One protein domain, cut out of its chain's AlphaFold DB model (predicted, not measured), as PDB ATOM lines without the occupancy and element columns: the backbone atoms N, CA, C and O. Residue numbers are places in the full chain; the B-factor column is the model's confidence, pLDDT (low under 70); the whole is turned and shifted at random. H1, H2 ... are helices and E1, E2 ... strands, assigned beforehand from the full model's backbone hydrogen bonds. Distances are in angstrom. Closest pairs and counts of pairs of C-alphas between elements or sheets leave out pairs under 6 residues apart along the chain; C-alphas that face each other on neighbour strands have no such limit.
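Overview. This is residues 5 to 52 and 91 to 182 of the 184 residues of the protein "Cytochrome C" of Desulfobacteraceae bacterium 4484_190.3 (UniProt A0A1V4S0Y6). Little regular structure: winding loops with short helices scattered among them, H4 nearest the middle, the antiparallel pair E1 and E2 at one edge, H6, H7 and H8 at another. The 140 printed residues run E1 H1 H2 H3 H4 E2 H5 H6 H7 H8, mostly helix, with only 53 in named elements. It is compact, radius of gyration of the C-alphas 16.0 A, spanning 44 by 36 by 27 A.

Along the chain. Find C-alpha 5 at (-1.023, -45.968, -33.275), where E1, residues 5 to 7, begins; E2 is 131 to 134. H6, 161 to 170, is 14.2 A long; H2, 32 to 39, 11.9 A. Shorter are H1, 15 to 18, H3, 104 to 110, H4, 115 to 119, H5, 141 to 144, H7, 174 to 177, and H8, 179 to 182, ending at (-23.048, -41.427, -16.573).

Arrangement. Look at E1 and E2, antiparallel at 156 degrees: N 5 and O 133, 2.9 A apart, are within hydrogen-bond range. H6 touches H7, closest C-alphas His 168 and Glu 174, 5.5 A. Every O i to N i+4 pair is within range in H4 and H6, 3 of 4 in H2, 2 of 3 in H3.

Size, cuts and confidence. Residues 53 to 90 are not printed; C-alphas 52 and 91 are 12.3 A apart. No printed residue is under 70 in pLDDT.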
ATOM      1  N   SER A   5      -1.130 -45.957 -31.818       95.19
ATOM      2  CA  SER A   5      -1.023 -45.968 -33.275       95.19
ATOM      3  C   SER A   5      -1.419 -44.596 -33.818       95.19
ATOM      4  O   SER A   5      -1.984 -43.768 -33.104       95.19
ATOM      5  N   LYS A   6      -1.038 -44.314 -35.062       96.12
ATOM      6  CA  LYS A   6      -1.411 -43.088 -35.761       96.12
ATOM      7  C   LYS A   6      -1.887 -43.488 -37.144       96.12
ATOM      8  O   LYS A   6      -1.146 -44.166 -37.850       96.12
ATOM      9  N   GLN A   7      -3.085 -43.065 -37.506       95.00
ATOM     10  CA  GLN A   7      -3.699 -43.383 -38.786       95.00
ATOM     11  C   GLN A   7      -4.430 -42.156 -39.340       95.00
ATOM     12  O   GLN A   7      -4.960 -41.359 -38.560       95.00
ATOM     13  N   PRO A   8      -4.398 -41.927 -40.662       95.50
ATOM     14  CA  PRO A   8      -5.193 -40.872 -41.273       95.50
ATOM     15  C   PRO A   8      -6.687 -41.203 -41.162       95.50
ATOM     16  O   PRO A   8      -7.066 -42.355 -40.951       95.50
ATOM     17  N   GLN A   9      -7.531 -40.188 -41.321       96.75
ATOM     18  CA  GLN A   9      -8.952 -40.418 -41.577       96.75
ATOM     19  C   GLN A   9      -9.137 -41.070 -42.960       96.75
ATOM     20  O   GLN A   9      -8.257 -40.920 -43.815       96.75
ATOM     21  N   PRO A  10     -10.255 -41.779 -43.210       96.50
ATOM     22  CA  PRO A  10     -10.500 -42.423 -44.504       96.50
ATOM     23  C   PRO A  10     -10.453 -41.443 -45.687       96.50
ATOM     24  O   PRO A  10      -9.968 -41.792 -46.768       96.50
ATOM     25  N   ILE A  11     -10.919 -40.214 -45.458       95.75
ATOM     26  CA  ILE A  11     -10.847 -39.061 -46.361       95.75
ATOM     27  C   ILE A  11     -10.403 -37.853 -45.539       95.75
ATOM     28  O   ILE A  11     -10.771 -37.722 -44.366       95.75
ATOM     29  N   ASN A  12      -9.627 -36.955 -46.141       94.12
ATOM     30  CA  ASN A  12      -9.281 -35.700 -45.488       94.12
ATOM     31  C   ASN A  12     -10.354 -34.621 -45.723       94.12
ATOM     32  O   ASN A  12     -10.257 -33.821 -46.649       94.12
ATOM     33  N   PHE A  13     -11.370 -34.600 -44.861       96.31
ATOM     34  CA  PHE A  13     -12.436 -33.597 -44.884       96.31
ATOM     35  C   PHE A  13     -11.975 -32.236 -44.329       96.31
ATOM     36  O   PHE A  13     -11.277 -32.170 -43.314       96.31
ATOM     37  N   SER A  14     -12.409 -31.145 -44.962       97.06
ATOM     38  CA  SER A  14     -12.099 -29.770 -44.549       97.06
ATOM     39  C   SER A  14     -13.325 -29.108 -43.923       97.06
ATOM     40  O   SER A  14     -14.222 -28.667 -44.639       97.06
ATOM     41  N   HIS A  15     -13.354 -28.988 -42.594       97.12
ATOM     42  CA  HIS A  15     -14.403 -28.221 -41.909       97.12
ATOM     43  C   HIS A  15     -14.325 -26.735 -42.275       97.12
ATOM     44  O   HIS A  15     -15.354 -26.112 -42.504       97.12
ATOM     45  N   ALA A  16     -13.107 -26.196 -42.410       96.25
ATOM     46  CA  ALA A  16     -12.891 -24.790 -42.748       96.25
ATOM     47  C   ALA A  16     -13.501 -24.401 -44.102       96.25
ATOM     48  O   ALA A  16     -13.925 -23.262 -44.272       96.25
ATOM     49  N   LEU A  17     -13.521 -25.331 -45.064       95.56
ATOM     50  CA  LEU A  17     -14.165 -25.113 -46.356       95.56
ATOM     51  C   LEU A  17     -15.689 -25.168 -46.223       95.56
ATOM     52  O   LEU A  17     -16.358 -24.245 -46.663       95.56
ATOM     53  N   HIS A  18     -16.222 -26.213 -45.587       95.69
ATOM     54  CA  HIS A  18     -17.669 -26.433 -45.498       95.69
ATOM     55  C   HIS A  18     -18.383 -25.425 -44.588       95.69
ATOM     56  O   HIS A  18     -19.547 -25.131 -44.802       95.69
ATOM     57  N   LEU A  19     -17.704 -24.852 -43.592       95.31
ATOM     58  CA  LEU A  19     -18.281 -23.793 -42.757       95.31
ATOM     59  C   LEU A  19     -18.103 -22.385 -43.336       95.31
ATOM     60  O   LEU A  19     -18.489 -21.414 -42.677       95.31
ATOM     61  N   ASN A  20     -17.507 -22.255 -44.526       93.00
ATOM     62  CA  ASN A  20     -17.310 -20.974 -45.186       93.00
ATOM     63  C   ASN A  20     -18.506 -20.650 -46.106       93.00
ATOM     64  O   ASN A  20     -18.602 -21.234 -47.189       93.00
ATOM     65  N   PRO A  21     -19.370 -19.687 -45.726       90.25
ATOM     66  CA  PRO A  21     -20.564 -19.344 -46.500       90.25
ATOM     67  C   PRO A  21     -20.243 -18.684 -47.848       90.25
ATOM     68  O   PRO A  21     -21.092 -18.661 -48.725       90.25
ATOM     69  N   ASP A  22     -19.020 -18.178 -48.048       91.12
ATOM     70  CA  ASP A  22     -18.587 -17.611 -49.334       91.12
ATOM     71  C   ASP A  22     -18.095 -18.693 -50.316       91.12
ATOM     72  O   ASP A  22     -17.677 -18.384 -51.437       91.12
ATOM     73  N   LYS A  23     -18.015 -19.954 -49.870       90.31
ATOM     74  CA  LYS A  23     -17.440 -21.072 -50.634       90.31
ATOM     75  C   LYS A  23     -18.390 -22.238 -50.829       90.31
ATOM     76  O   LYS A  23     -18.237 -22.935 -51.828       90.31
ATOM     77  N   VAL A  24     -19.290 -22.475 -49.884       90.44
ATOM     78  CA  VAL A  24     -20.237 -23.586 -49.934       90.44
ATOM     79  C   VAL A  24     -21.637 -23.039 -49.711       90.44
ATOM     80  O   VAL A  24     -21.944 -22.523 -48.637       90.44
ATOM     81  N   ASP A  25     -22.471 -23.173 -50.738       88.44
ATOM     82  CA  ASP A  25     -23.894 -22.857 -50.673       88.44
ATOM     83  C   ASP A  25     -24.668 -24.005 -49.996       88.44
ATOM     84  O   ASP A  25     -24.242 -25.160 -50.017       88.44
ATOM     85  N   GLY A  26     -25.819 -23.697 -49.392       84.94
ATOM     86  CA  GLY A  26     -26.734 -24.693 -48.811       84.94
ATOM     87  C   GLY A  26     -26.496 -25.048 -47.337       84.94
ATOM     88  O   GLY A  26     -27.381 -25.628 -46.714       84.94
ATOM     89  N   ILE A  27     -25.366 -24.650 -46.741       90.88
ATOM     90  CA  ILE A  27     -25.125 -24.774 -45.291       90.88
ATOM     91  C   ILE A  27     -25.511 -23.458 -44.605       90.88
ATOM     92  O   ILE A  27     -24.681 -22.583 -44.343       90.88
ATOM     93  N   GLU A  28     -26.806 -23.314 -44.335       82.25
ATOM     94  CA  GLU A  28     -27.384 -22.106 -43.744       82.25
ATOM     95  C   GLU A  28     -27.229 -22.051 -42.211       82.25
ATOM     96  O   GLU A  28     -27.062 -23.064 -41.530       82.25
ATOM     97  N   GLY A  29     -27.273 -20.837 -41.656       86.50
ATOM     98  CA  GLY A  29     -27.230 -20.584 -40.215       86.50
ATOM     99  C   GLY A  29     -26.611 -19.226 -39.885       86.50
ATOM    100  O   GLY A  29     -25.515 -18.906 -40.360       86.50
ATOM    101  N   ASP A  30     -27.283 -18.449 -39.034       86.94
ATOM    102  CA  ASP A  30     -26.835 -17.116 -38.604       86.94
ATOM    103  C   ASP A  30     -25.567 -17.197 -37.742       86.94
ATOM    104  O   ASP A  30     -24.725 -16.295 -37.713       86.94
ATOM    105  N   THR A  31     -25.397 -18.321 -37.052       90.50
ATOM    106  CA  THR A  31     -24.278 -18.596 -36.160       90.50
ATOM    107  C   THR A  31     -23.452 -19.789 -36.629       90.50
ATOM    108  O   THR A  31     -23.925 -20.706 -37.296       90.50
ATOM    109  N   GLU A  32     -22.184 -19.824 -36.215       89.56
ATOM    110  CA  GLU A  32     -21.314 -20.989 -36.432       89.56
ATOM    111  C   GLU A  32     -21.903 -22.267 -35.809       89.56
ATOM    112  O   GLU A  32     -21.708 -23.356 -36.338       89.56
ATOM    113  N   ALA A  33     -22.654 -22.141 -34.707       90.62
ATOM    114  CA  ALA A  33     -23.318 -23.271 -34.068       90.62
ATOM    115  C   ALA A  33     -24.421 -23.858 -34.959       90.62
ATOM    116  O   ALA A  33     -24.471 -25.070 -35.120       90.62
ATOM    117  N   GLU A  34     -25.249 -23.021 -35.585       91.88
ATOM    118  CA  GLU A  34     -26.289 -23.485 -36.515       91.88
ATOM    119  C   GLU A  34     -25.678 -24.157 -37.747       91.88
ATOM    120  O   GLU A  34     -26.108 -25.242 -38.126       91.88
ATOM    121  N   ARG A  35     -24.583 -23.606 -38.289       94.38
ATOM    122  CA  ARG A  35     -23.853 -24.262 -39.385       94.38
ATOM    123  C   ARG A  35     -23.204 -25.587 -38.970       94.38
ATOM    124  O   ARG A  35     -23.147 -26.515 -39.769       94.38
ATOM    125  N   CYS A  36     -22.745 -25.724 -37.720       95.25
ATOM    126  CA  CYS A  36     -22.323 -27.027 -37.189       95.25
ATOM    127  C   CYS A  36     -23.494 -28.020 -37.158       95.25
ATOM    128  O   CYS A  36     -23.319 -29.187 -37.512       95.25
ATOM    129  N   GLU A  37     -24.668 -27.565 -36.717       94.25
ATOM    130  CA  GLU A  37     -25.868 -28.389 -36.557       94.25
ATOM    131  C   GLU A  37     -26.479 -28.844 -37.886       94.25
ATOM    132  O   GLU A  37     -27.154 -29.868 -37.893       94.25
ATOM    133  N   PHE A  38     -26.186 -28.169 -39.003       95.25
ATOM    134  CA  PHE A  38     -26.603 -28.614 -40.337       95.25
ATOM    135  C   PHE A  38     -26.149 -30.056 -40.634       95.25
ATOM    136  O   PHE A  38     -26.940 -30.903 -41.052       95.25
ATOM    137  N   CYS A  39     -24.872 -30.358 -40.369       96.31
ATOM    138  CA  CYS A  39     -24.318 -31.706 -40.529       96.31
ATOM    139  C   CYS A  39     -24.427 -32.539 -39.246       96.31
ATOM    140  O   CYS A  39     -24.648 -33.750 -39.293       96.31
ATOM    141  N   HIS A  40     -24.221 -31.906 -38.091       96.12
ATOM    142  CA  HIS A  40     -24.232 -32.550 -36.781       96.12
ATOM    143  C   HIS A  40     -25.553 -32.275 -36.065       96.12
ATOM    144  O   HIS A  40     -25.601 -31.575 -35.054       96.12
ATOM    145  N   GLU A  41     -26.632 -32.814 -36.618       94.44
ATOM    146  CA  GLU A  41     -27.986 -32.458 -36.202       94.44
ATOM    147  C   GLU A  41     -28.420 -33.111 -34.880       94.44
ATOM    148  O   GLU A  41     -27.919 -34.157 -34.440       94.44
ATOM    149  N   PHE A  42     -29.416 -32.489 -34.258       94.88
ATOM    150  CA  PHE A  42     -30.279 -33.147 -33.286       94.88
ATOM    151  C   PHE A  42     -31.518 -33.649 -34.022       94.88
ATOM    152  O   PHE A  42     -32.144 -32.890 -34.754       94.88
ATOM    153  N   ARG A  43     -31.875 -34.914 -33.812       94.44
ATOM    154  CA  ARG A  43     -33.122 -35.486 -34.323       94.44
ATOM    155  C   ARG A  43     -34.317 -34.907 -33.566       94.44
ATOM    156  O   ARG A  43     -34.159 -34.385 -32.460       94.44
ATOM    157  N   ASP A  44     -35.516 -35.092 -34.112       92.25
ATOM    158  CA  ASP A  44     -36.776 -34.617 -33.517       92.25
ATOM    159  C   ASP A  44     -37.020 -35.139 -32.090       92.25
ATOM    160  O   ASP A  44     -37.640 -34.469 -31.268       92.25
ATOM    161  N   ASP A  45     -36.498 -36.328 -31.772       93.31
ATOM    162  CA  ASP A  45     -36.567 -36.935 -30.438       93.31
ATOM    163  C   ASP A  45     -35.508 -36.399 -29.451       93.31
ATOM    164  O   ASP A  45     -35.416 -36.848 -28.308       93.31
ATOM    165  N   GLY A  46     -34.688 -35.442 -29.889       92.25
ATOM    166  CA  GLY A  46     -33.614 -34.833 -29.118       92.25
ATOM    167  C   GLY A  46     -32.316 -35.642 -29.076       92.25
ATOM    168  O   GLY A  46     -31.343 -35.202 -28.455       92.25
ATOM    169  N   THR A  47     -32.248 -36.807 -29.724       93.38
ATOM    170  CA  THR A  47     -30.994 -37.558 -29.833       93.38
ATOM    171  C   THR A  47     -30.038 -36.880 -30.809       93.38
ATOM    172  O   THR A  47     -30.433 -36.330 -31.833       93.38
ATOM    173  N   PHE A  48     -28.742 -36.924 -30.511       95.19
ATOM    174  CA  PHE A  48     -27.728 -36.349 -31.394       95.19
ATOM    175  C   PHE A  48     -27.362 -37.322 -32.512       95.19
ATOM    176  O   PHE A  48     -27.187 -38.524 -32.271       95.19
ATOM    177  N   ALA A  49     -27.247 -36.817 -33.740       94.25
ATOM    178  CA  ALA A  49     -26.924 -37.629 -34.902       94.25
ATOM    179  C   ALA A  49     -25.484 -38.154 -34.868       94.25
ATOM    180  O   ALA A  49     -25.240 -39.296 -35.262       94.25
ATOM    181  N   GLY A  50     -24.564 -37.363 -34.308       94.00
ATOM    182  CA  GLY A  50     -23.146 -37.692 -34.243       94.00
ATOM    183  C   GLY A  50     -22.414 -37.274 -35.514       94.00
ATOM    184  O   GLY A  50     -22.610 -36.172 -36.018       94.00
ATOM    185  N   ILE A  51     -21.520 -38.134 -36.001       96.12
ATOM    186  CA  ILE A  51     -20.837 -37.917 -37.283       96.12
ATOM    187  C   ILE A  51     -21.876 -38.098 -38.407       96.12
ATOM    188  O   ILE A  51     -22.601 -39.096 -38.356       96.12
ATOM    189  N   PRO A  52     -21.978 -37.168 -39.378       96.00
ATOM    190  CA  PRO A  52     -22.966 -37.247 -40.449       96.00
ATOM    191  C   PRO A  52     -22.825 -38.546 -41.242       96.00
ATOM    192  O   PRO A  52     -21.715 -39.013 -41.512       96.00
ATOM    193  N   LEU A  91     -13.133 -42.336 -38.099       96.56
ATOM    194  CA  LEU A  91     -12.506 -42.605 -36.809       96.56
ATOM    195  C   LEU A  91     -12.866 -41.493 -35.821       96.56
ATOM    196  O   LEU A  91     -12.368 -40.369 -35.912       96.56
ATOM    197  N   SER A  92     -13.737 -41.803 -34.860       95.38
ATOM    198  CA  SER A  92     -14.244 -40.818 -33.897       95.38
ATOM    199  C   SER A  92     -13.222 -40.478 -32.808       95.38
ATOM    200  O   SER A  92     -12.879 -41.321 -31.972       95.38
ATOM    201  N   TYR A  93     -12.773 -39.218 -32.772       95.50
ATOM    202  CA  TYR A  93     -11.839 -38.708 -31.758       95.50
ATOM    203  C   TYR A  93     -12.399 -38.761 -30.335       95.50
ATOM    204  O   TYR A  93     -11.649 -38.972 -29.390       95.50
ATOM    205  N   TYR A  94     -13.707 -38.574 -30.165       94.50
ATOM    206  CA  TYR A  94     -14.315 -38.359 -28.847       94.50
ATOM    207  C   TYR A  94     -15.276 -39.478 -28.436       94.50
ATOM    208  O   TYR A  94     -16.104 -39.282 -27.544       94.50
ATOM    209  N   LYS A  95     -15.166 -40.658 -29.066       93.75
ATOM    210  CA  LYS A  95     -15.954 -41.843 -28.706       93.75
ATOM    211  C   LYS A  95     -15.714 -42.208 -27.240       93.75
ATOM    212  O   LYS A  95     -14.611 -42.615 -26.878       93.75
ATOM    213  N   GLN A  96     -16.754 -42.065 -26.424       93.50
ATOM    214  CA  GLN A  96     -16.721 -42.433 -25.012       93.50
ATOM    215  C   GLN A  96     -16.703 -43.959 -24.830       93.50
ATOM    216  O   GLN A  96     -17.125 -44.691 -25.737       93.50
ATOM    217  N   PRO A  97     -16.211 -44.458 -23.682       94.00
ATOM    218  CA  PRO A  97     -16.295 -45.871 -23.353       94.00
ATOM    219  C   PRO A  97     -17.725 -46.407 -23.397       94.00
ATOM    220  O   PRO A  97     -18.667 -45.693 -23.077       94.00
ATOM    221  N   VAL A  98     -17.890 -47.683 -23.749       92.44
ATOM    222  CA  VAL A  98     -19.221 -48.307 -23.912       92.44
ATOM    223  C   VAL A  98     -20.086 -48.292 -22.649       92.44
ATOM    224  O   VAL A  98     -21.302 -48.325 -22.752       92.44
ATOM    225  N   CYS A  99     -19.466 -48.220 -21.471       92.62
ATOM    226  CA  CYS A  99     -20.149 -48.094 -20.185       92.62
ATOM    227  C   CYS A  99     -20.436 -46.635 -19.796       92.62
ATOM    228  O   CYS A  99     -20.697 -46.371 -18.626       92.62
ATOM    229  N   VAL A 100     -20.286 -45.676 -20.717       94.62
ATOM    230  CA  VAL A 100     -20.510 -44.245 -20.484       94.62
ATOM    231  C   VAL A 100     -21.631 -43.753 -21.391       94.62
ATOM    232  O   VAL A 100     -21.527 -43.754 -22.616       94.62
ATOM    233  N   TYR A 101     -22.692 -43.274 -20.762       93.69
ATOM    234  CA  TYR A 101     -23.766 -42.515 -21.363       93.69
ATOM    235  C   TYR A 101     -23.447 -41.017 -21.313       93.69
ATOM    236  O   TYR A 101     -23.070 -40.476 -20.272       93.69
ATOM    237  N   PHE A 102     -23.637 -40.334 -22.443       94.44
ATOM    238  CA  PHE A 102     -23.489 -38.887 -22.561       94.44
ATOM    239  C   PHE A 102     -24.619 -38.309 -23.420       94.44
ATOM    240  O   PHE A 102     -24.842 -38.749 -24.548       94.44
ATOM    241  N   SER A 103     -25.318 -37.299 -22.896       94.94
ATOM    242  CA  SER A 103     -26.453 -36.654 -23.564       94.94
ATOM    243  C   SER A 103     -26.055 -35.298 -24.143       94.94
ATOM    244  O   SER A 103     -25.922 -34.321 -23.409       94.94
ATOM    245  N   HIS A 104     -25.882 -35.200 -25.463       96.62
ATOM    246  CA  HIS A 104     -25.534 -33.926 -26.108       96.62
ATOM    247  C   HIS A 104     -26.623 -32.860 -25.922       96.62
ATOM    248  O   HIS A 104     -26.294 -31.695 -25.721       96.62
ATOM    249  N   ILE A 105     -27.909 -33.235 -25.933       96.56
ATOM    250  CA  ILE A 105     -29.014 -32.273 -25.800       96.56
ATOM    251  C   ILE A 105     -29.012 -31.594 -24.426       96.56
ATOM    252  O   ILE A 105     -29.227 -30.383 -24.339       96.56
ATOM    253  N   ALA A 106     -28.669 -32.340 -23.371       95.88
ATOM    254  CA  ALA A 106     -28.530 -31.799 -22.022       95.88
ATOM    255  C   ALA A 106     -27.425 -30.736 -21.940       95.88
ATOM    256  O   ALA A 106     -27.591 -29.718 -21.277       95.88
ATOM    257  N   HIS A 107     -26.319 -30.925 -22.657       96.06
ATOM    258  CA  HIS A 107     -25.190 -29.999 -22.598       96.06
ATOM    259  C   HIS A 107     -25.364 -28.816 -23.559       96.06
ATOM    260  O   HIS A 107     -25.201 -27.665 -23.164       96.06
ATOM    261  N   VAL A 108     -25.746 -29.074 -24.810       95.75
ATOM    262  CA  VAL A 108     -25.796 -28.056 -25.871       95.75
ATOM    263  C   VAL A 108     -27.105 -27.271 -25.831       95.75
ATOM    264  O   VAL A 108     -27.096 -26.047 -25.713       95.75
ATOM    265  N   LYS A 109     -28.260 -27.944 -25.897       93.81
ATOM    266  CA  LYS A 109     -29.557 -27.251 -25.993       93.81
ATOM    267  C   LYS A 109     -30.055 -26.753 -24.638       93.81
ATOM    268  O   LYS A 109     -30.574 -25.636 -24.580       93.81
ATOM    269  N   MET A 110     -29.889 -27.543 -23.574       94.38
ATOM    270  CA  MET A 110     -30.326 -27.174 -22.218       94.38
ATOM    271  C   MET A 110     -29.249 -26.367 -21.481       94.38
ATOM    272  O   MET A 110     -29.530 -25.264 -21.024       94.38
ATOM    273  N   GLY A 111     -28.014 -26.876 -21.436       94.44
ATOM    274  CA  GLY A 111     -26.875 -26.230 -20.772       94.44
ATOM    275  C   GLY A 111     -26.250 -25.060 -21.536       94.44
ATOM    276  O   GLY A 111     -25.423 -24.349 -20.973       94.44
ATOM    277  N   LYS A 112     -26.645 -24.834 -22.799       94.62
ATOM    278  CA  LYS A 112     -26.117 -23.770 -23.676       94.62
ATOM    279  C   LYS A 112     -24.591 -23.807 -23.841       94.62
ATOM    280  O   LYS A 112     -23.971 -22.785 -24.148       94.62
ATOM    281  N   GLU A 113     -23.983 -24.981 -23.671       95.25
ATOM    282  CA  GLU A 113     -22.552 -25.165 -23.876       95.25
ATOM    283  C   GLU A 113     -22.193 -25.125 -25.359       95.25
ATOM    284  O   GLU A 113     -22.880 -25.679 -26.219       95.25
ATOM    285  N   LYS A 114     -21.069 -24.472 -25.662       95.38
ATOM    286  CA  LYS A 114     -20.567 -24.356 -27.034       95.38
ATOM    287  C   LYS A 114     -19.852 -25.643 -27.435       95.38
ATOM    288  O   LYS A 114     -19.030 -26.146 -26.670       95.38
ATOM    289  N   CYS A 115     -20.030 -26.097 -28.677       94.69
ATOM    290  CA  CYS A 115     -19.349 -27.287 -29.214       94.69
ATOM    291  C   CYS A 115     -17.826 -27.244 -28.987       94.69
ATOM    292  O   CYS A 115     -17.211 -28.227 -28.565       94.69
ATOM    293  N   LYS A 116     -17.224 -26.062 -29.182       94.56
ATOM    294  CA  LYS A 116     -15.784 -25.839 -29.009       94.56
ATOM    295  C   LYS A 116     -15.275 -25.992 -27.578       94.56
ATOM    296  O   LYS A 116     -14.080 -26.200 -27.406       94.56
ATOM    297  N   THR A 117     -16.137 -25.913 -26.560       94.44
ATOM    298  CA  THR A 117     -15.739 -26.191 -25.171       94.44
ATOM    299  C   THR A 117     -15.197 -27.618 -25.066       94.44
ATOM    300  O   THR A 117     -14.140 -27.828 -24.480       94.44
ATOM    301  N   CYS A 118     -15.864 -28.581 -25.705       93.81
ATOM    302  CA  CYS A 118     -15.526 -30.002 -25.610       93.81
ATOM    303  C   CYS A 118     -14.695 -30.516 -26.790       93.81
ATOM    304  O   CYS A 118     -13.851 -31.389 -26.610       93.81
ATOM    305  N   HIS A 119     -14.913 -29.974 -27.990       94.06
ATOM    306  CA  HIS A 119     -14.267 -30.462 -29.210       94.06
ATOM    307  C   HIS A 119     -13.103 -29.586 -29.684       94.06
ATOM    308  O   HIS A 119     -12.337 -30.013 -30.548       94.06
ATOM    309  N   GLY A 120     -12.921 -28.392 -29.117       93.75
ATOM    310  CA  GLY A 120     -11.972 -27.408 -29.625       93.75
ATOM    311  C   GLY A 120     -12.411 -26.836 -30.973       93.75
ATOM    312  O   GLY A 120     -13.569 -26.951 -31.371       93.75
ATOM    313  N   ASP A 121     -11.475 -26.213 -31.680       94.19
ATOM    314  CA  ASP A 121     -11.761 -25.457 -32.899       94.19
ATOM    315  C   ASP A 121     -11.793 -26.339 -34.160       94.19
ATOM    316  O   ASP A 121     -10.974 -26.195 -35.065       94.19
ATOM    317  N   HIS A 122     -12.701 -27.321 -34.189       93.38
ATOM    318  CA  HIS A 122     -12.850 -28.201 -35.355       93.38
ATOM    319  C   HIS A 122     -13.345 -27.447 -36.589       93.38
ATOM    320  O   HIS A 122     -12.930 -27.788 -37.693       93.38
ATOM    321  N   GLY A 123     -14.175 -26.417 -36.401       94.06
ATOM    322  CA  GLY A 123     -14.795 -25.669 -37.490       94.06
ATOM    323  C   GLY A 123     -13.797 -25.015 -38.447       94.06
ATOM    324  O   GLY A 123     -14.056 -24.927 -39.641       94.06
ATOM    325  N   HIS A 124     -12.612 -24.650 -37.959       95.50
ATOM    326  CA  HIS A 124     -11.575 -23.995 -38.760       95.50
ATOM    327  C   HIS A 124     -10.456 -24.946 -39.218       95.50
ATOM    328  O   HIS A 124      -9.399 -24.505 -39.679       95.50
ATOM    329  N   LEU A 125     -10.660 -26.266 -39.135       95.94
ATOM    330  CA  LEU A 125      -9.689 -27.244 -39.624       95.94
ATOM    331  C   LEU A 125      -9.812 -27.443 -41.138       95.94
ATOM    332  O   LEU A 125     -10.773 -28.038 -41.623       95.94
ATOM    333  N   ALA A 126      -8.787 -27.016 -41.876       95.00
ATOM    334  CA  ALA A 126      -8.641 -27.332 -43.301       95.00
ATOM    335  C   ALA A 126      -8.240 -28.800 -43.553       95.00
ATOM    336  O   ALA A 126      -8.433 -29.336 -44.640       95.00
ATOM    337  N   GLN A 127      -7.659 -29.445 -42.543       94.44
ATOM    338  CA  GLN A 127      -7.257 -30.845 -42.568       94.44
ATOM    339  C   GLN A 127      -7.494 -31.458 -41.193       94.44
ATOM    340  O   GLN A 127      -7.165 -30.861 -40.163       94.44
ATOM    341  N   LEU A 128      -8.032 -32.675 -41.180       94.88
ATOM    342  CA  LEU A 128      -8.243 -33.410 -39.943       94.88
ATOM    343  C   LEU A 128      -6.906 -33.882 -39.350       94.88
ATOM    344  O   LEU A 128      -6.050 -34.401 -40.076       94.88
ATOM    345  N   PRO A 129      -6.701 -33.743 -38.026       94.19
ATOM    346  CA  PRO A 129      -5.517 -34.284 -37.384       94.19
ATOM    347  C   PRO A 129      -5.519 -35.813 -37.505       94.19
ATOM    348  O   PRO A 129      -6.571 -36.436 -37.438       94.19
ATOM    349  N   PRO A 130      -4.362 -36.472 -37.625       95.19
ATOM    350  CA  PRO A 130      -4.342 -37.927 -37.665       95.19
ATOM    351  C   PRO A 130      -4.947 -38.529 -36.394       95.19
ATOM    352  O   PRO A 130      -4.636 -38.093 -35.281       95.19
ATOM    353  N   TYR A 131      -5.768 -39.559 -36.562       96.44
ATOM    354  CA  TYR A 131      -6.356 -40.292 -35.457       96.44
ATOM    355  C   TYR A 131      -5.275 -41.064 -34.706       96.44
ATOM    356  O   TYR A 131      -4.432 -41.729 -35.313       96.44
ATOM    357  N   GLN A 132      -5.292 -40.968 -33.378       96.31
ATOM    358  CA  GLN A 132      -4.348 -41.672 -32.520       96.31
ATOM    359  C   GLN A 132      -5.090 -42.625 -31.597       96.31
ATOM    360  O   GLN A 132      -5.762 -42.183 -30.668       96.31
ATOM    361  N   GLU A 133      -4.930 -43.920 -31.833       96.06
ATOM    362  CA  GLU A 133      -5.643 -44.974 -31.117       96.06
ATOM    363  C   GLU A 133      -4.740 -45.634 -30.083       96.06
ATOM    364  O   GLU A 133      -3.584 -45.956 -30.366       96.06
ATOM    365  N   ASN A 134      -5.255 -45.861 -28.882       95.00
ATOM    366  CA  ASN A 134      -4.576 -46.680 -27.892       95.00
ATOM    367  C   ASN A 134      -4.571 -48.148 -28.347       95.00
ATOM    368  O   ASN A 134      -5.628 -48.753 -28.496       95.00
ATOM    369  N   ARG A 135      -3.384 -48.747 -28.496       94.62
ATOM    370  CA  ARG A 135      -3.223 -50.127 -28.991       94.62
ATOM    371  C   ARG A 135      -3.849 -51.207 -28.101       94.62
ATOM    372  O   ARG A 135      -4.035 -52.321 -28.571       94.62
ATOM    373  N   LEU A 136      -4.108 -50.910 -26.828       92.94
ATOM    374  CA  LEU A 136      -4.703 -51.858 -25.882       92.94
ATOM    375  C   LEU A 136      -6.215 -51.687 -25.782       92.94
ATOM    376  O   LEU A 136      -6.937 -52.672 -25.679       92.94
ATOM    377  N   THR A 137      -6.688 -50.440 -25.764       92.81
ATOM    378  CA  THR A 137      -8.094 -50.143 -25.459       92.81
ATOM    379  C   THR A 137      -8.932 -49.778 -26.679       92.81
ATOM    380  O   THR A 137     -10.153 -49.769 -26.572       92.81
ATOM    381  N   GLY A 138      -8.311 -49.441 -27.813       93.69
ATOM    382  CA  GLY A 138      -9.005 -48.973 -29.018       93.69
ATOM    383  C   GLY A 138      -9.571 -47.550 -28.912       93.69
ATOM    384  O   GLY A 138     -10.220 -47.068 -29.833       93.69
ATOM    385  N   TYR A 139      -9.358 -46.847 -27.794       94.19
ATOM    386  CA  TYR A 139      -9.868 -45.484 -27.623       94.19
ATOM    387  C   TYR A 139      -8.866 -44.428 -28.073       94.19
ATOM    388  O   TYR A 139      -7.647 -44.588 -27.954       94.19
ATOM    389  N   SER A 140      -9.401 -43.299 -28.532       95.12
ATOM    390  CA  SER A 140      -8.595 -42.169 -28.969       95.12
ATOM    391  C   SER A 140      -7.784 -41.562 -27.823       95.12
ATOM    392  O   SER A 140      -8.249 -41.454 -26.686       95.12
ATOM    393  N   ILE A 141      -6.594 -41.046 -28.133       93.94
ATOM    394  CA  ILE A 141      -5.845 -40.201 -27.196       93.94
ATOM    395  C   ILE A 141      -6.632 -38.945 -26.795       93.94
ATOM    396  O   ILE A 141      -6.389 -38.400 -25.724       93.94
ATOM    397  N   ASN A 142      -7.583 -38.495 -27.620       93.50
ATOM    398  CA  ASN A 142      -8.357 -37.279 -27.384       93.50
ATOM    399  C   ASN A 142      -9.339 -37.396 -26.211       93.50
ATOM    400  O   ASN A 142      -9.740 -36.368 -25.684       93.50
ATOM    401  N   ILE A 143      -9.693 -38.603 -25.751       93.38
ATOM    402  CA  ILE A 143     -10.471 -38.761 -24.507       93.38
ATOM    403  C   ILE A 143      -9.564 -38.916 -23.274       93.38
ATOM    404  O   ILE A 143      -9.947 -38.540 -22.169       93.38
ATOM    405  N   TRP A 144      -8.332 -39.407 -23.454       89.88
ATOM    406  CA  TRP A 144      -7.374 -39.673 -22.368       89.88
ATOM    407  C   TRP A 144      -6.425 -38.509 -22.059       89.88
ATOM    408  O   TRP A 144      -5.940 -38.378 -20.932       89.88
ATOM    409  N   GLY A 145      -6.138 -37.670 -23.046       90.69
ATOM    410  CA  GLY A 145      -5.146 -36.610 -22.965       90.69
ATOM    411  C   GLY A 145      -3.735 -37.062 -23.329       90.69
ATOM    412  O   GLY A 145      -3.329 -38.210 -23.158       90.69
ATOM    413  N   LYS A 146      -2.952 -36.107 -23.834       87.69
ATOM    414  CA  LYS A 146      -1.592 -36.346 -24.351       87.69
ATOM    415  C   LYS A 146      -0.523 -36.434 -23.257       87.69
ATOM    416  O   LYS A 146       0.589 -36.884 -23.524       87.69
ATOM    417  N   ARG A 147      -0.826 -35.970 -22.040       86.25
ATOM    418  CA  ARG A 147       0.124 -35.886 -20.923       86.25
ATOM    419  C   ARG A 147      -0.199 -36.933 -19.866       86.25
ATOM    420  O   ARG A 147      -1.268 -36.894 -19.266       86.25
ATOM    421  N   ILE A 148       0.765 -37.813 -19.584       81.88
ATOM    422  CA  ILE A 148       0.649 -38.832 -18.524       81.88
ATOM    423  C   ILE A 148       0.452 -38.180 -17.148       81.88
ATOM    424  O   ILE A 148      -0.282 -38.713 -16.327       81.88
ATOM    425  N   SER A 149       1.021 -36.988 -16.925       85.75
ATOM    426  CA  SER A 149       0.809 -36.208 -15.697       85.75
ATOM    427  C   SER A 149      -0.644 -35.777 -15.474       85.75
ATOM    428  O   SER A 149      -0.959 -35.216 -14.433       85.75
ATOM    429  N   GLY A 150      -1.523 -35.962 -16.464       82.75
ATOM    430  CA  GLY A 150      -2.912 -35.530 -16.407       82.75
ATOM    431  C   GLY A 150      -3.109 -34.037 -16.660       82.75
ATOM    432  O   GLY A 150      -4.254 -33.616 -16.788       82.75
ATOM    433  N   TYR A 151      -2.043 -33.243 -16.800       87.62
ATOM    434  CA  TYR A 151      -2.167 -31.811 -17.070       87.62
ATOM    435  C   TYR A 151      -2.898 -31.546 -18.398       87.62
ATOM    436  O   TYR A 151      -2.499 -32.074 -19.442       87.62
ATOM    437  N   LYS A 152      -3.923 -30.689 -18.359       89.75
ATOM    438  CA  LYS A 152      -4.637 -30.152 -19.528       89.75
ATOM    439  C   LYS A 152      -4.432 -28.639 -19.600       89.75
ATOM    440  O   LYS A 152      -4.376 -27.976 -18.570       89.75
ATOM    441  N   LYS A 153      -4.291 -28.098 -20.809       91.81
ATOM    442  CA  LYS A 153      -4.240 -26.650 -21.062       91.81
ATOM    443  C   LYS A 153      -5.613 -26.126 -21.477       91.81
ATOM    444  O   LYS A 153      -5.969 -25.006 -21.126       91.81
ATOM    445  N   HIS A 154      -6.363 -26.935 -22.213       93.31
ATOM    446  CA  HIS A 154      -7.687 -26.611 -22.717       93.31
ATOM    447  C   HIS A 154      -8.724 -27.641 -22.249       93.31
ATOM    448  O   HIS A 154      -8.361 -28.799 -22.022       93.31
ATOM    449  N   PRO A 155     -10.009 -27.260 -22.125       91.75
ATOM    450  CA  PRO A 155     -11.057 -28.195 -21.715       91.75
ATOM    451  C   PRO A 155     -11.236 -29.385 -22.675       91.75
ATOM    452  O   PRO A 155     -11.560 -30.471 -22.222       91.75
ATOM    453  N   TRP A 156     -10.939 -29.213 -23.968       92.44
ATOM    454  CA  TRP A 156     -11.022 -30.256 -25.004       92.44
ATOM    455  C   TRP A 156      -9.762 -31.126 -25.147       92.44
ATOM    456  O   TRP A 156      -9.690 -31.973 -26.038       92.44
ATOM    457  N   ASP A 157      -8.730 -30.928 -24.316       93.00
ATOM    458  CA  ASP A 157      -7.503 -31.738 -24.402       93.00
ATOM    459  C   ASP A 157      -7.736 -33.208 -24.002       93.00
ATOM    460  O   ASP A 157      -6.899 -34.065 -24.303       93.00
ATOM    461  N   ARG A 158      -8.827 -33.478 -23.274       92.62
ATOM    462  CA  ARG A 158      -9.286 -34.791 -22.807       92.62
ATOM    463  C   ARG A 158     -10.759 -34.719 -22.389       92.62
ATOM    464  O   ARG A 158     -11.295 -33.627 -22.238       92.62
ATOM    465  N   MET A 159     -11.390 -35.873 -22.188       91.94
ATOM    466  CA  MET A 159     -12.789 -35.979 -21.759       91.94
ATOM    467  C   MET A 159     -12.931 -37.098 -20.727       91.94
ATOM    468  O   MET A 159     -13.544 -38.133 -20.984       91.94
ATOM    469  N   LYS A 160     -12.266 -36.940 -19.584       92.19
ATOM    470  CA  LYS A 160     -12.340 -37.898 -18.482       92.19
ATOM    471  C   LYS A 160     -13.459 -37.532 -17.517       92.19
ATOM    472  O   LYS A 160     -13.938 -36.403 -17.484       92.19
ATOM    473  N   MET A 161     -13.812 -38.491 -16.666       93.44
ATOM    474  CA  MET A 161     -14.802 -38.307 -15.603       93.44
ATOM    475  C   MET A 161     -14.523 -37.077 -14.728       93.44
ATOM    476  O   MET A 161     -15.457 -36.357 -14.389       93.44
ATOM    477  N   ASP A 162     -13.263 -36.814 -14.372       93.19
ATOM    478  CA  ASP A 162     -12.895 -35.647 -13.564       93.19
ATOM    479  C   ASP A 162     -13.104 -34.327 -14.317       93.19
ATOM    480  O   ASP A 162     -13.489 -33.339 -13.700       93.19
ATOM    481  N   ASP A 163     -12.941 -34.315 -15.643       94.31
ATOM    482  CA  ASP A 163     -13.239 -33.139 -16.467       94.31
ATOM    483  C   ASP A 163     -14.746 -32.835 -16.487       94.31
ATOM    484  O   ASP A 163     -15.143 -31.675 -16.348       94.31
ATOM    485  N   CYS A 164     -15.586 -33.870 -16.599       94.19
ATOM    486  CA  CYS A 164     -17.041 -33.732 -16.505       94.19
ATOM    487  C   CYS A 164     -17.455 -33.239 -15.112       94.19
ATOM    488  O   CYS A 164     -18.203 -32.272 -14.993       94.19
ATOM    489  N   ALA A 165     -16.919 -33.865 -14.058       95.56
ATOM    490  CA  ALA A 165     -17.276 -33.547 -12.682       95.56
ATOM    491  C   ALA A 165     -16.868 -32.127 -12.269       95.56
ATOM    492  O   ALA A 165     -17.637 -31.432 -11.599       95.56
ATOM    493  N   GLU A 166     -15.685 -31.677 -12.700       95.25
ATOM    494  CA  GLU A 166     -15.211 -30.303 -12.522       95.25
ATOM    495  C   GLU A 166     -16.144 -29.302 -13.220       95.25
ATOM    496  O   GLU A 166     -16.510 -28.282 -12.631       95.25
ATOM    497  N   CYS A 167     -16.564 -29.606 -14.453       95.62
ATOM    498  CA  CYS A 167     -17.486 -28.759 -15.203       95.62
ATOM    499  C   CYS A 167     -18.857 -28.678 -14.521       95.62
ATOM    500  O   CYS A 167     -19.327 -27.583 -14.223       95.62
ATOM    501  N   HIS A 168     -19.464 -29.817 -14.180       96.81
ATOM    502  CA  HIS A 168     -20.745 -29.857 -13.474       96.81
ATOM    503  C   HIS A 168     -20.699 -29.078 -12.160       96.81
ATOM    504  O   HIS A 168     -21.586 -28.272 -11.894       96.81
ATOM    505  N   LYS A 169     -19.624 -29.232 -11.377       97.06
ATOM    506  CA  LYS A 169     -19.404 -28.447 -10.158       97.06
ATOM    507  C   LYS A 169     -19.375 -26.947 -10.436       97.06
ATOM    508  O   LYS A 169     -20.046 -26.180  -9.752       97.06
ATOM    509  N   LYS A 170     -18.617 -26.523 -11.449       95.69
ATOM    510  CA  LYS A 170     -18.522 -25.113 -11.850       95.69
ATOM    511  C   LYS A 170     -19.876 -24.542 -12.284       95.69
ATOM    512  O   LYS A 170     -20.132 -23.364 -12.050       95.69
ATOM    513  N   MET A 171     -20.723 -25.374 -12.883       94.88
ATOM    514  CA  MET A 171     -22.069 -25.015 -13.331       94.88
ATOM    515  C   MET A 171     -23.134 -25.145 -12.229       94.88
ATOM    516  O   MET A 171     -24.296 -24.858 -12.486       94.88
ATOM    517  N   GLY A 172     -22.759 -25.546 -11.006       96.12
ATOM    518  CA  GLY A 172     -23.693 -25.698  -9.884       96.12
ATOM    519  C   GLY A 172     -24.546 -26.970  -9.932       96.12
ATOM    520  O   GLY A 172     -25.584 -27.014  -9.284       96.12
ATOM    521  N   HIS A 173     -24.099 -27.984 -10.676       95.69
ATOM    522  CA  HIS A 173     -24.815 -29.231 -10.955       95.69
ATOM    523  C   HIS A 173     -24.085 -30.478 -10.425       95.69
ATOM    524  O   HIS A 173     -23.973 -31.497 -11.111       95.69
ATOM    525  N   GLU A 174     -23.519 -30.407  -9.215       95.75
ATOM    526  CA  GLU A 174     -22.767 -31.523  -8.616       95.75
ATOM    527  C   GLU A 174     -23.603 -32.807  -8.465       95.75
ATOM    528  O   GLU A 174     -23.043 -33.904  -8.457       95.75
ATOM    529  N   GLU A 175     -24.934 -32.700  -8.405       94.69
ATOM    530  CA  GLU A 175     -25.863 -33.832  -8.387       94.69
ATOM    531  C   GLU A 175     -25.707 -34.760  -9.603       94.69
ATOM    532  O   GLU A 175     -25.938 -35.965  -9.496       94.69
ATOM    533  N   ASN A 176     -25.229 -34.233 -10.734       94.88
ATOM    534  CA  ASN A 176     -24.993 -35.002 -11.957       94.88
ATOM    535  C   ASN A 176     -23.681 -35.809 -11.927       94.88
ATOM    536  O   ASN A 176     -23.376 -36.516 -12.885       94.88
ATOM    537  N   ASN A 177     -22.901 -35.735 -10.842       95.44
ATOM    538  CA  ASN A 177     -21.620 -36.442 -10.706       95.44
ATOM    539  C   ASN A 177     -21.746 -37.849 -10.110       95.44
ATOM    540  O   ASN A 177     -20.742 -38.554  -9.975       95.44
ATOM    541  N   ALA A 178     -22.952 -38.281  -9.737       94.69
ATOM    542  CA  ALA A 178     -23.160 -39.633  -9.238       94.69
ATOM    543  C   ALA A 178     -22.851 -40.677 -10.329       94.69
ATOM    544  O   ALA A 178     -23.255 -40.529 -11.482       94.69
ATOM    545  N   CYS A 179     -22.169 -41.770  -9.963       93.19
ATOM    546  CA  CYS A 179     -21.654 -42.752 -10.925       93.19
ATOM    547  C   CYS A 179     -22.733 -43.278 -11.886       93.19
ATOM    548  O   CYS A 179     -22.488 -43.396 -13.081       93.19
ATOM    549  N   PHE A 180     -23.936 -43.551 -11.378       93.44
ATOM    550  CA  PHE A 180     -25.054 -44.103 -12.150       93.44
ATOM    551  C   PHE A 180     -25.725 -43.098 -13.098       93.44
ATOM    552  O   PHE A 180     -26.617 -43.492 -13.846       93.44
ATOM    553  N   VAL A 181     -25.360 -41.813 -13.062       93.50
ATOM    554  CA  VAL A 181     -25.846 -40.815 -14.029       93.50
ATOM    555  C   VAL A 181     -25.170 -41.049 -15.379       93.50
ATOM    556  O   VAL A 181     -25.853 -41.145 -16.397       93.50
ATOM    557  N   CYS A 182     -23.849 -41.234 -15.366       93.38
ATOM    558  CA  CYS A 182     -23.048 -41.427 -16.573       93.38
ATOM    559  C   CYS A 182     -22.779 -42.899 -16.887       93.38
ATOM    560  O   CYS A 182     -22.567 -43.221 -18.044       93.38
TER     561      CYS A 182